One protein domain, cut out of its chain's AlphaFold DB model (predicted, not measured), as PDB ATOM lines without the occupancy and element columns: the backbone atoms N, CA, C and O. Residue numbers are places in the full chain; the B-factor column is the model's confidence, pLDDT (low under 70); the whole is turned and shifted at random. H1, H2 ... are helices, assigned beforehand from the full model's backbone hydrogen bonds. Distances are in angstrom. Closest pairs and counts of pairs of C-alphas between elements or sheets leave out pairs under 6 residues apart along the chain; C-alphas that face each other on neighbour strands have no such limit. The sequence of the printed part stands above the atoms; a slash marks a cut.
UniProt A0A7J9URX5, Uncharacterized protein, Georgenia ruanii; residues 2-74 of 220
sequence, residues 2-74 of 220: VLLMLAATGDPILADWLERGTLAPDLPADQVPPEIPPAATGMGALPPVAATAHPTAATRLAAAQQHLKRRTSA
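Overview. This is residues 2 to 74 of the 220 residues of an uncharacterized protein of Georgenia ruanii (UniProt A0A7J9URX5). Three helices make a rough triangle: H1 and H2 meet in a corner, and the long helix H3 spans the open side from the last residues of H2 past the first residues of H1. A long loop stretch, residues 21 to 56, makes the other half of the domain, and its residues 44 to 50 stick out and make one end of the longest axis. The printed part has 73 residues with three named helices, in the order H1, H2, H3, and no named strand. The class is all helix, though under half of the residues, 35 of 73, are in named elements. The whole is compact, with a radius of gyration of the C-alphas of 12.0 A and spans of 35 by 23 by 23 A.

Along the chain. H3, the longest helix, takes residues 57 to 73 and measures 23.9 A from first to last C-alpha. It begins at C-alpha 57 (44.263, -43.063, 46.340) and ends at C-alpha 73 (32.980, -23.003, 40.054). H2 takes residues 12 to 20 and measures 11.7 A. H1 takes residues 2 to 10, measures 12.6 A and begins at C-alpha 2 (41.993, -27.564, 50.803).

Arrangement. H3 touches H2 with residues 57 to 61 alone, and their closest C-alphas, those of Glu 19 and Ala 57, are 5.6 A apart. These two helices run opposite ways at a steep tilt of 48 degrees. With residues 64 to 68 alone H3 only just touches H1, with 3 pairs of C-alphas within 8 A; the closest are those of Leu 4 and Gln 65, 6.6 A apart. H1 and H3 run opposite ways at a steep tilt of 68 degrees, only just short of about perpendicular. H1 and H2 touch only at the corner by their link, and their closest C-alphas, those of Ala 8 and Ala 15, are 4.7 A apart. They run opposite ways at a steep tilt of 67 degrees, again only just short of about perpendicular. In H1, H2 and H3 every O i to N i+4 pair is within hydrogen-bond range.

Size, cuts and confidence. The two C-alphas farthest apart, those of Val 2 and Pro 47, are 35.0 A from each other, while those of Val 2 and Ala 74, the first and last printed, are 17.6 A apart. The printed part has no cut. The link from H1 to H2 is tight, with 1 residue, and the link from H2 to H3 is long, with 36 residues. Residues 44 to 50 of the long link stand free. The mean pLDDT of the printed part is 82.0, and confidence is low, under 70, at residues 42 to 55.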
ATOM      1  N   VAL A   2      42.395 -27.956  49.430       91.81
ATOM      2  CA  VAL A   2      41.993 -27.564  50.803       91.81
ATOM      3  C   VAL A   2      40.584 -27.979  51.223       91.81
ATOM      4  O   VAL A   2      40.441 -28.592  52.268       91.81
ATOM      5  N   LEU A   3      39.553 -27.700  50.420       94.12
ATOM      6  CA  LEU A   3      38.175 -28.032  50.808       94.12
ATOM      7  C   LEU A   3      37.929 -29.544  50.940       94.12
ATOM      8  O   LEU A   3      37.138 -29.959  51.776       94.12
ATOM      9  N   LEU A   4      38.634 -30.359  50.148       95.06
ATOM     10  CA  LEU A   4      38.551 -31.814  50.256       95.06
ATOM     11  C   LEU A   4      39.232 -32.308  51.536       95.06
ATOM     12  O   LEU A   4      38.694 -33.178  52.203       95.06
ATOM     13  N   MET A   5      40.387 -31.731  51.888       94.62
ATOM     14  CA  MET A   5      41.069 -32.049  53.147       94.62
ATOM     15  C   MET A   5      40.234 -31.617  54.350       94.62
ATOM     16  O   MET A   5      40.054 -32.409  55.260       94.62
ATOM     17  N   LEU A   6      39.650 -30.415  54.306       96.50
ATOM     18  CA  LEU A   6      38.715 -29.930  55.320       96.50
ATOM     19  C   LEU A   6      37.571 -30.929  55.554       96.50
ATOM     20  O   LEU A   6      37.336 -31.325  56.692       96.50
ATOM     21  N   ALA A   7      36.895 -31.346  54.478       96.69
ATOM     22  CA  ALA A   7      35.794 -32.298  54.565       96.69
ATOM     23  C   ALA A   7      36.262 -33.660  55.092       96.69
ATOM     24  O   ALA A   7      35.648 -34.195  56.008       96.69
ATOM     25  N   ALA A   8      37.376 -34.192  54.580       95.62
ATOM     26  CA  ALA A   8      37.915 -35.483  55.006       95.62
ATOM     27  C   ALA A   8      38.353 -35.487  56.480       95.62
ATOM     28  O   ALA A   8      38.188 -36.490  57.162       95.62
ATOM     29  N   THR A   9      38.860 -34.368  57.012       94.00
ATOM     30  CA  THR A   9      39.185 -34.248  58.445       94.00
ATOM     31  C   THR A   9      37.940 -34.355  59.330       94.00
ATOM     32  O   THR A   9      38.030 -34.846  60.451       94.00
ATOM     33  N   GLY A  10      36.788 -33.889  58.846       94.62
ATOM     34  CA  GLY A  10      35.525 -33.923  59.582       94.62
ATOM     35  C   GLY A  10      34.625 -35.118  59.258       94.62
ATOM     36  O   GLY A  10      33.569 -35.245  59.870       94.62
ATOM     37  N   ASP A  11      34.990 -35.965  58.297       96.50
ATOM     38  CA  ASP A  11      34.127 -37.029  57.786       96.50
ATOM     39  C   ASP A  11      34.906 -38.342  57.601       96.50
ATOM     40  O   ASP A  11      35.659 -38.486  56.629       96.50
ATOM     41  N   PRO A  12      34.711 -39.324  58.502       94.94
ATOM     42  CA  PRO A  12      35.422 -40.594  58.432       94.94
ATOM     43  C   PRO A  12      35.042 -41.429  57.204       94.94
ATOM     44  O   PRO A  12      35.885 -42.178  56.723       94.94
ATOM     45  N   ILE A  13      33.828 -41.292  56.657       94.88
ATOM     46  CA  ILE A  13      33.407 -42.022  55.450       94.88
ATOM     47  C   ILE A  13      34.186 -41.498  54.244       94.88
ATOM     48  O   ILE A  13      34.682 -42.271  53.424       94.88
ATOM     49  N   LEU A  14      34.331 -40.175  54.140       95.25
ATOM     50  CA  LEU A  14      35.103 -39.559  53.064       95.25
ATOM     51  C   LEU A  14      36.594 -39.890  53.176       95.25
ATOM     52  O   LEU A  14      37.219 -40.220  52.166       95.25
ATOM     53  N   ALA A  15      37.161 -39.792  54.382       94.44
ATOM     54  CA  ALA A  15      38.552 -40.156  54.633       94.44
ATOM     55  C   ALA A  15      38.815 -41.614  54.241       94.44
ATOM     56  O   ALA A  15      39.764 -41.898  53.506       94.44
ATOM     57  N   ASP A  16      37.915 -42.508  54.646       91.44
ATOM     58  CA  ASP A  16      38.025 -43.922  54.345       91.44
ATOM     59  C   ASP A  16      37.948 -44.218  52.844       91.44
ATOM     60  O   ASP A  16      38.785 -44.921  52.275       91.44
ATOM     61  N   TRP A  17      36.982 -43.618  52.152       92.50
ATOM     62  CA  TRP A  17      36.870 -43.784  50.709       92.50
ATOM     63  C   TRP A  17      38.106 -43.246  49.972       92.50
ATOM     64  O   TRP A  17      38.565 -43.851  49.001       92.50
ATOM     65  N   LEU A  18      38.705 -42.140  50.421       92.06
ATOM     66  CA  LEU A  18      39.954 -41.647  49.832       92.06
ATOM     67  C   LEU A  18      41.087 -42.674  49.990       92.06
ATOM     68  O   LEU A  18      41.800 -42.950  49.018       92.06
ATOM     69  N   GLU A  19      41.209 -43.298  51.159       90.69
ATOM     70  CA  GLU A  19      42.260 -44.267  51.480       90.69
ATOM     71  C   GLU A  19      42.043 -45.639  50.827       90.69
ATOM     72  O   GLU A  19      42.927 -46.136  50.123       90.69
ATOM     73  N   ARG A  20      40.860 -46.233  50.998       86.69
ATOM     74  CA  ARG A  20      40.543 -47.612  50.592       86.69
ATOM     75  C   ARG A  20      39.779 -47.703  49.275       86.69
ATOM     76  O   ARG A  20      39.911 -48.686  48.554       86.69
ATOM     77  N   GLY A  21      39.036 -46.661  48.907       86.06
ATOM     78  CA  GLY A  21      38.247 -46.618  47.670       86.06
ATOM     79  C   GLY A  21      36.924 -47.364  47.719       86.06
ATOM     80  O   GLY A  21      36.280 -47.515  46.684       86.06
ATOM     81  N   THR A  22      36.510 -47.802  48.902       83.44
ATOM     82  CA  THR A  22      35.262 -48.527  49.129       83.44
ATOM     83  C   THR A  22      34.325 -47.711  50.004       83.44
ATOM     84  O   THR A  22      34.771 -46.968  50.873       83.44
ATOM     85  N   LEU A  23      33.027 -47.875  49.776       86.06
ATOM     86  CA  LEU A  23      31.971 -47.438  50.683       86.06
ATOM     87  C   LEU A  23      31.364 -48.673  51.344       86.06
ATOM     88  O   LEU A  23      31.423 -49.765  50.772       86.06
ATOM     89  N   ALA A  24      30.785 -48.506  52.534       84.44
ATOM     90  CA  ALA A  24      30.021 -49.584  53.150       84.44
ATOM     91  C   ALA A  24      28.847 -49.967  52.218       84.44
ATOM     92  O   ALA A  24      28.163 -49.065  51.726       84.44
ATOM     93  N   PRO A  25      28.617 -51.264  51.927       79.31
ATOM     94  CA  PRO A  25      27.587 -51.695  50.974       79.31
ATOM     95  C   PRO A  25      26.162 -51.266  51.343       79.31
ATOM     96  O   PRO A  25      25.308 -51.134  50.471       79.31
ATOM     97  N   ASP A  26      25.910 -51.076  52.633       84.12
ATOM     98  CA  ASP A  26      24.641 -50.694  53.243       84.12
ATOM     99  C   ASP A  26      24.562 -49.197  53.584       84.12
ATOM    100  O   ASP A  26      23.585 -48.764  54.196       84.12
ATOM    101  N   LEU A  27      25.558 -48.396  53.180       86.31
ATOM    102  CA  LEU A  27      25.563 -46.957  53.421       86.31
ATOM    103  C   LEU A  27      24.370 -46.295  52.707       86.31
ATOM    104  O   LEU A  27      24.282 -46.366  51.477       86.31
ATOM    105  N   PRO A  28      23.473 -45.606  53.434       89.12
ATOM    106  CA  PRO A  28      22.367 -44.890  52.814       89.12
ATOM    107  C   PRO A  28      22.859 -43.811  51.842       89.12
ATOM    108  O   PRO A  28      23.847 -43.121  52.098       89.12
ATOM    109  N   ALA A  29      22.152 -43.637  50.720       86.62
ATOM    110  CA  ALA A  29      22.562 -42.718  49.657       86.62
ATOM    111  C   ALA A  29      22.689 -41.253  50.126       86.62
ATOM    112  O   ALA A  29      23.507 -40.503  49.598       86.62
ATOM    113  N   ASP A  30      21.898 -40.850  51.119       89.44
ATOM    114  CA  ASP A  30      21.921 -39.529  51.753       89.44
ATOM    115  C   ASP A  30      23.083 -39.340  52.742       89.44
ATOM    116  O   ASP A  30      23.429 -38.206  53.069       89.44
ATOM    117  N   GLN A  31      23.721 -40.430  53.178       90.94
ATOM    118  CA  GLN A  31      24.913 -40.411  54.029       90.94
ATOM    119  C   GLN A  31      26.219 -40.437  53.230       90.94
ATOM    120  O   GLN A  31      27.300 -40.318  53.806       90.94
ATOM    121  N   VAL A  32      26.147 -40.581  51.905       92.56
ATOM    122  CA  VAL A  32      27.335 -40.594  51.051       92.56
ATOM    123  C   VAL A  32      27.899 -39.178  50.942       92.56
ATOM    124  O   VAL A  32      27.185 -38.265  50.515       92.56
ATOM    125  N   PRO A  33      29.185 -38.974  51.285       95.19
ATOM    126  CA  PRO A  33      29.796 -37.658  51.224       95.19
ATOM    127  C   PRO A  33      29.668 -37.025  49.829       95.19
ATOM    128  O   PRO A  33      30.044 -37.652  48.833       95.19
ATOM    129  N   PRO A  34      29.193 -35.771  49.720       94.50
ATOM    130  CA  PRO A  34      28.948 -35.113  48.435       94.50
ATOM    131  C   PRO A  34      30.230 -34.813  47.644       94.50
ATOM    132  O   PRO A  34      30.160 -34.418  46.479       94.50
ATOM    133  N   GLU A  35      31.403 -34.947  48.264       95.00
ATOM    134  CA  GLU A  35      32.703 -34.837  47.609       95.00
ATOM    135  C   GLU A  35      33.048 -36.078  46.769       95.00
ATOM    136  O   GLU A  35      33.877 -35.979  45.857       95.00
ATOM    137  N   ILE A  36      32.410 -37.225  47.038       92.81
ATOM    138  CA  ILE A  36      32.591 -38.462  46.274       92.81
ATOM    139  C   ILE A  36      31.838 -38.330  44.946       92.81
ATOM    140  O   ILE A  36      30.622 -38.117  44.936       92.81
ATOM    141  N   PRO A  37      32.519 -38.457  43.790       90.62
ATOM    142  CA  PRO A  37      31.846 -38.402  42.501       90.62
ATOM    143  C   PRO A  37      30.777 -39.503  42.401       90.62
ATOM    144  O   PRO A  37      31.098 -40.654  42.689       90.62
ATOM    145  N   PRO A  38      29.556 -39.224  41.902       86.69
ATOM    146  CA  PRO A  38      28.503 -40.238  41.783       86.69
ATOM    147  C   PRO A  38      28.943 -41.504  41.033       86.69
ATOM    148  O   PRO A  38      28.657 -42.614  41.469       86.69
ATOM    149  N   ALA A  39      29.739 -41.345  39.968       82.06
ATOM    150  CA  ALA A  39      30.304 -42.453  39.192       82.06
ATOM    151  C   ALA A  39      31.261 -43.365  39.990       82.06
ATOM    152  O   ALA A  39      31.522 -44.488  39.573       82.06
ATOM    153  N   ALA A  40      31.785 -42.891  41.122       80.75
ATOM    154  CA  ALA A  40      32.698 -43.629  41.987       80.75
ATOM    155  C   ALA A  40      32.001 -44.301  43.182       80.75
ATOM    156  O   ALA A  40      32.668 -44.963  43.973       80.75
ATOM    157  N   THR A  41      30.682 -44.131  43.332       74.88
ATOM    158  CA  THR A  41      29.927 -44.700  44.460       74.88
ATOM    159  C   THR A  41      29.589 -46.177  44.276       74.88
ATOM    160  O   THR A  41      29.266 -46.844  45.249       74.88
ATOM    161  N   GLY A  42      29.618 -46.695  43.041       61.06
ATOM    162  CA  GLY A  42      29.199 -48.069  42.732       61.06
ATOM    163  C   GLY A  42      27.708 -48.356  42.977       61.06
ATOM    164  O   GLY A  42      27.227 -49.428  42.619       61.06
ATOM    165  N   MET A  43      26.953 -47.402  43.530       54.84
ATOM    166  CA  MET A  43      25.519 -47.509  43.764       54.84
ATOM    167  C   MET A  43      24.773 -47.235  42.450       54.84
ATOM    168  O   MET A  43      24.531 -46.085  42.091       54.84
ATOM    169  N   GLY A  44      24.433 -48.300  41.711       47.81
ATOM    170  CA  GLY A  44      23.468 -48.234  40.602       47.81
ATOM    171  C   GLY A  44      23.931 -48.618  39.187       47.81
ATOM    172  O   GLY A  44      23.228 -48.258  38.247       47.81
ATOM    173  N   ALA A  45      25.036 -49.348  38.974       41.41
ATOM    174  CA  ALA A  45      25.402 -49.819  37.625       41.41
ATOM    175  C   ALA A  45      25.838 -51.301  37.553       41.41
ATOM    176  O   ALA A  45      26.592 -51.786  38.389       41.41
ATOM    177  N   LEU A  46      25.304 -51.955  36.514       37.09
ATOM    178  CA  LEU A  46      25.426 -53.326  35.975       37.09
ATOM    179  C   LEU A  46      26.865 -53.928  35.901       37.09
ATOM    180  O   LEU A  46      27.833 -53.186  36.048       37.09
ATOM    181  N   PRO A  47      27.020 -55.264  35.674       37.84
ATOM    182  CA  PRO A  47      28.277 -56.024  35.844       37.84
ATOM    183  C   PRO A  47      29.467 -55.536  34.987       37.84
ATOM    184  O   PRO A  47      29.287 -54.747  34.059       37.84
ATOM    185  N   PRO A  48      30.708 -55.981  35.298       43.56
ATOM    186  CA  PRO A  48      31.921 -55.218  35.051       43.56
ATOM    187  C   PRO A  48      32.321 -55.259  33.579       43.56
ATOM    188  O   PRO A  48      33.053 -56.138  33.133       43.56
ATOM    189  N   VAL A  49      31.904 -54.240  32.837       39.75
ATOM    190  CA  VAL A  49      32.585 -53.834  31.613       39.75
ATOM    191  C   VAL A  49      32.767 -52.319  31.697       39.75
ATOM    192  O   VAL A  49      31.835 -51.551  31.502       39.75
ATOM    193  N   ALA A  50      33.986 -51.909  32.066       42.19
ATOM    194  CA  ALA A  50      34.472 -50.524  32.133       42.19
ATOM    195  C   ALA A  50      33.960 -49.609  33.270       42.19
ATOM    196  O   ALA A  50      33.868 -48.395  33.093       42.19
ATOM    197  N   ALA A  51      33.742 -50.133  34.483       42.97
ATOM    198  CA  ALA A  51      33.835 -49.278  35.667       42.97
ATOM    199  C   ALA A  51      35.303 -48.849  35.806       42.97
ATOM    200  O   ALA A  51      36.160 -49.672  36.129       42.97
ATOM    201  N   THR A  52      35.634 -47.586  35.532       47.12
ATOM    202  CA  THR A  52      36.939 -47.029  35.906       47.12
ATOM    203  C   THR A  52      36.994 -46.947  37.425       47.12
ATOM    204  O   THR A  52      36.778 -45.885  38.008       47.12
ATOM    205  N   ALA A  53      37.227 -48.086  38.076       56.03
ATOM    206  CA  ALA A  53      37.635 -48.146  39.461       56.03
ATOM    207  C   ALA A  53      38.844 -47.224  39.569       56.03
ATOM    208  O   ALA A  53      39.843 -47.467  38.904       56.03
ATOM    209  N   HIS A  54      38.721 -46.125  40.310       63.44
ATOM    210  CA  HIS A  54      39.840 -45.250  40.629       63.44
ATOM    211  C   HIS A  54      40.811 -46.070  41.491       63.44
ATOM    212  O   HIS A  54      40.607 -46.165  42.709       63.44
ATOM    213  N   PRO A  55      41.812 -46.744  40.887       66.69
ATOM    214  CA  PRO A  55      42.428 -47.900  41.523       66.69
ATOM    215  C   PRO A  55      43.392 -47.464  42.626       66.69
ATOM    216  O   PRO A  55      43.725 -48.237  43.517       66.69
ATOM    217  N   THR A  56      43.809 -46.197  42.604       85.06
ATOM    218  CA  THR A  56      44.757 -45.626  43.554       85.06
ATOM    219  C   THR A  56      44.136 -44.466  44.324       85.06
ATOM    220  O   THR A  56      43.284 -43.736  43.802       85.06
ATOM    221  N   ALA A  57      44.631 -44.231  45.540       87.00
ATOM    222  CA  ALA A  57      44.263 -43.063  46.340       87.00
ATOM    223  C   ALA A  57      44.468 -41.749  45.567       87.00
ATOM    224  O   ALA A  57      43.610 -40.871  45.598       87.00
ATOM    225  N   ALA A  58      45.543 -41.649  44.777       88.31
ATOM    226  CA  ALA A  58      45.811 -40.488  43.930       88.31
ATOM    227  C   ALA A  58      44.699 -40.239  42.893       88.31
ATOM    228  O   ALA A  58      44.258 -39.103  42.718       88.31
ATOM    229  N   THR A  59      44.202 -41.290  42.232       88.88
ATOM    230  CA  THR A  59      43.109 -41.146  41.254       88.88
ATOM    231  C   THR A  59      41.782 -40.760  41.904       88.88
ATOM    232  O   THR A  59      41.063 -39.925  41.354       88.88
ATOM    233  N   ARG A  60      41.478 -41.295  43.095       90.19
ATOM    234  CA  ARG A  60      40.288 -40.915  43.874       90.19
ATOM    235  C   ARG A  60      40.358 -39.473  44.342       90.19
ATOM    236  O   ARG A  60      39.408 -38.717  44.145       90.19
ATOM    237  N   LEU A  61      41.511 -39.073  44.878       91.12
ATOM    238  CA  LEU A  61      41.786 -37.702  45.286       91.12
ATOM    239  C   LEU A  61      41.584 -36.742  44.110       91.12
ATOM    240  O   LEU A  61      40.825 -35.783  44.232       91.12
ATOM    241  N   ALA A  62      42.190 -37.021  42.955       90.62
ATOM    242  CA  ALA A  62      42.044 -36.193  41.759       90.62
ATOM    243  C   ALA A  62      40.580 -36.098  41.291       90.62
ATOM    244  O   ALA A  62      40.102 -35.007  40.966       90.62
ATOM    245  N   ALA A  63      39.840 -37.210  41.303       90.94
ATOM    246  CA  ALA A  63      38.438 -37.244  40.897       90.94
ATOM    247  C   ALA A  63      37.534 -36.429  41.838       90.94
ATOM    248  O   ALA A  63      36.753 -35.596  41.368       90.94
ATOM    249  N   ALA A  64      37.681 -36.600  43.154       92.81
ATOM    250  CA  ALA A  64      36.949 -35.835  44.165       92.81
ATOM    251  C   ALA A  64      37.295 -34.340  44.106       92.81
ATOM    252  O   ALA A  64      36.414 -33.479  44.119       92.81
ATOM    253  N   GLN A  65      38.574 -34.002  43.933       91.56
ATOM    254  CA  GLN A  65      39.001 -32.618  43.736       91.56
ATOM    255  C   GLN A  65      38.377 -31.980  42.502       91.56
ATOM    256  O   GLN A  65      37.925 -30.838  42.565       91.56
ATOM    257  N   GLN A  66      38.359 -32.691  41.376       90.81
ATOM    258  CA  GLN A  66      37.780 -32.180  40.143       90.81
ATOM    259  C   GLN A  66      36.257 -32.043  40.271       90.81
ATOM    260  O   GLN A  66      35.684 -31.064  39.790       90.81
ATOM    261  N   HIS A  67      35.604 -32.980  40.962       92.38
ATOM    262  CA  HIS A  67      34.184 -32.900  41.295       92.38
ATOM    263  C   HIS A  67      33.874 -31.650  42.129       92.38
ATOM    264  O   HIS A  67      33.048 -30.826  41.727       92.38
ATOM    265  N   LEU A  68      34.620 -31.423  43.209       91.75
ATOM    266  CA  LEU A  68      34.459 -30.250  44.065       91.75
ATOM    267  C   LEU A  68      34.812 -28.943  43.342       91.75
ATOM    268  O   LEU A  68      34.147 -27.919  43.513       91.75
ATOM    269  N   LYS A  69      35.821 -28.962  42.465       89.06
ATOM    270  CA  LYS A  69      36.169 -27.820  41.612       89.06
ATOM    271  C   LYS A  69      35.012 -27.438  40.690       89.06
ATOM    272  O   LYS A  69      34.723 -26.248  40.556       89.06
ATOM    273  N   ARG A  70      34.330 -28.414  40.082       88.62
ATOM    274  CA  ARG A  70      33.139 -28.164  39.252       88.62
ATOM    275  C   ARG A  70      32.014 -27.542  40.075       88.62
ATOM    276  O   ARG A  70      31.490 -26.509  39.670       88.62
ATOM    277  N   ARG A  71      31.708 -28.097  41.251       89.50
ATOM    278  CA  ARG A  71      30.670 -27.574  42.161       89.50
ATOM    279  C   ARG A  71      30.947 -26.145  42.622       89.50
ATOM    280  O   ARG A  71      30.092 -25.276  42.517       89.50
ATOM    281  N   THR A  72      32.171 -25.883  43.066       88.31
ATOM    282  CA  THR A  72      32.570 -24.556  43.556       88.31
ATOM    283  C   THR A  72      32.693 -23.509  42.445       88.31
ATOM    284  O   THR A  72      32.537 -22.317  42.704       88.31
ATOM    285  N   SER A  73      32.962 -23.921  41.204       85.81
ATOM    286  CA  SER A  73      32.980 -23.003  40.054       85.81
ATOM    287  C   SER A  73      31.575 -22.774  39.487       85.81
ATOM    288  O   SER A  73      31.327 -21.745  38.858       85.81
ATOM    289  N   ALA A  74      30.645 -23.702  39.721       81.00
ATOM    290  CA  ALA A  74      29.251 -23.542  39.353       81.00
ATOM    291  C   ALA A  74      28.581 -22.463  40.216       81.00
ATOM    292  O   ALA A  74      28.768 -22.373  41.433       81.00
TER     293      ALA A  74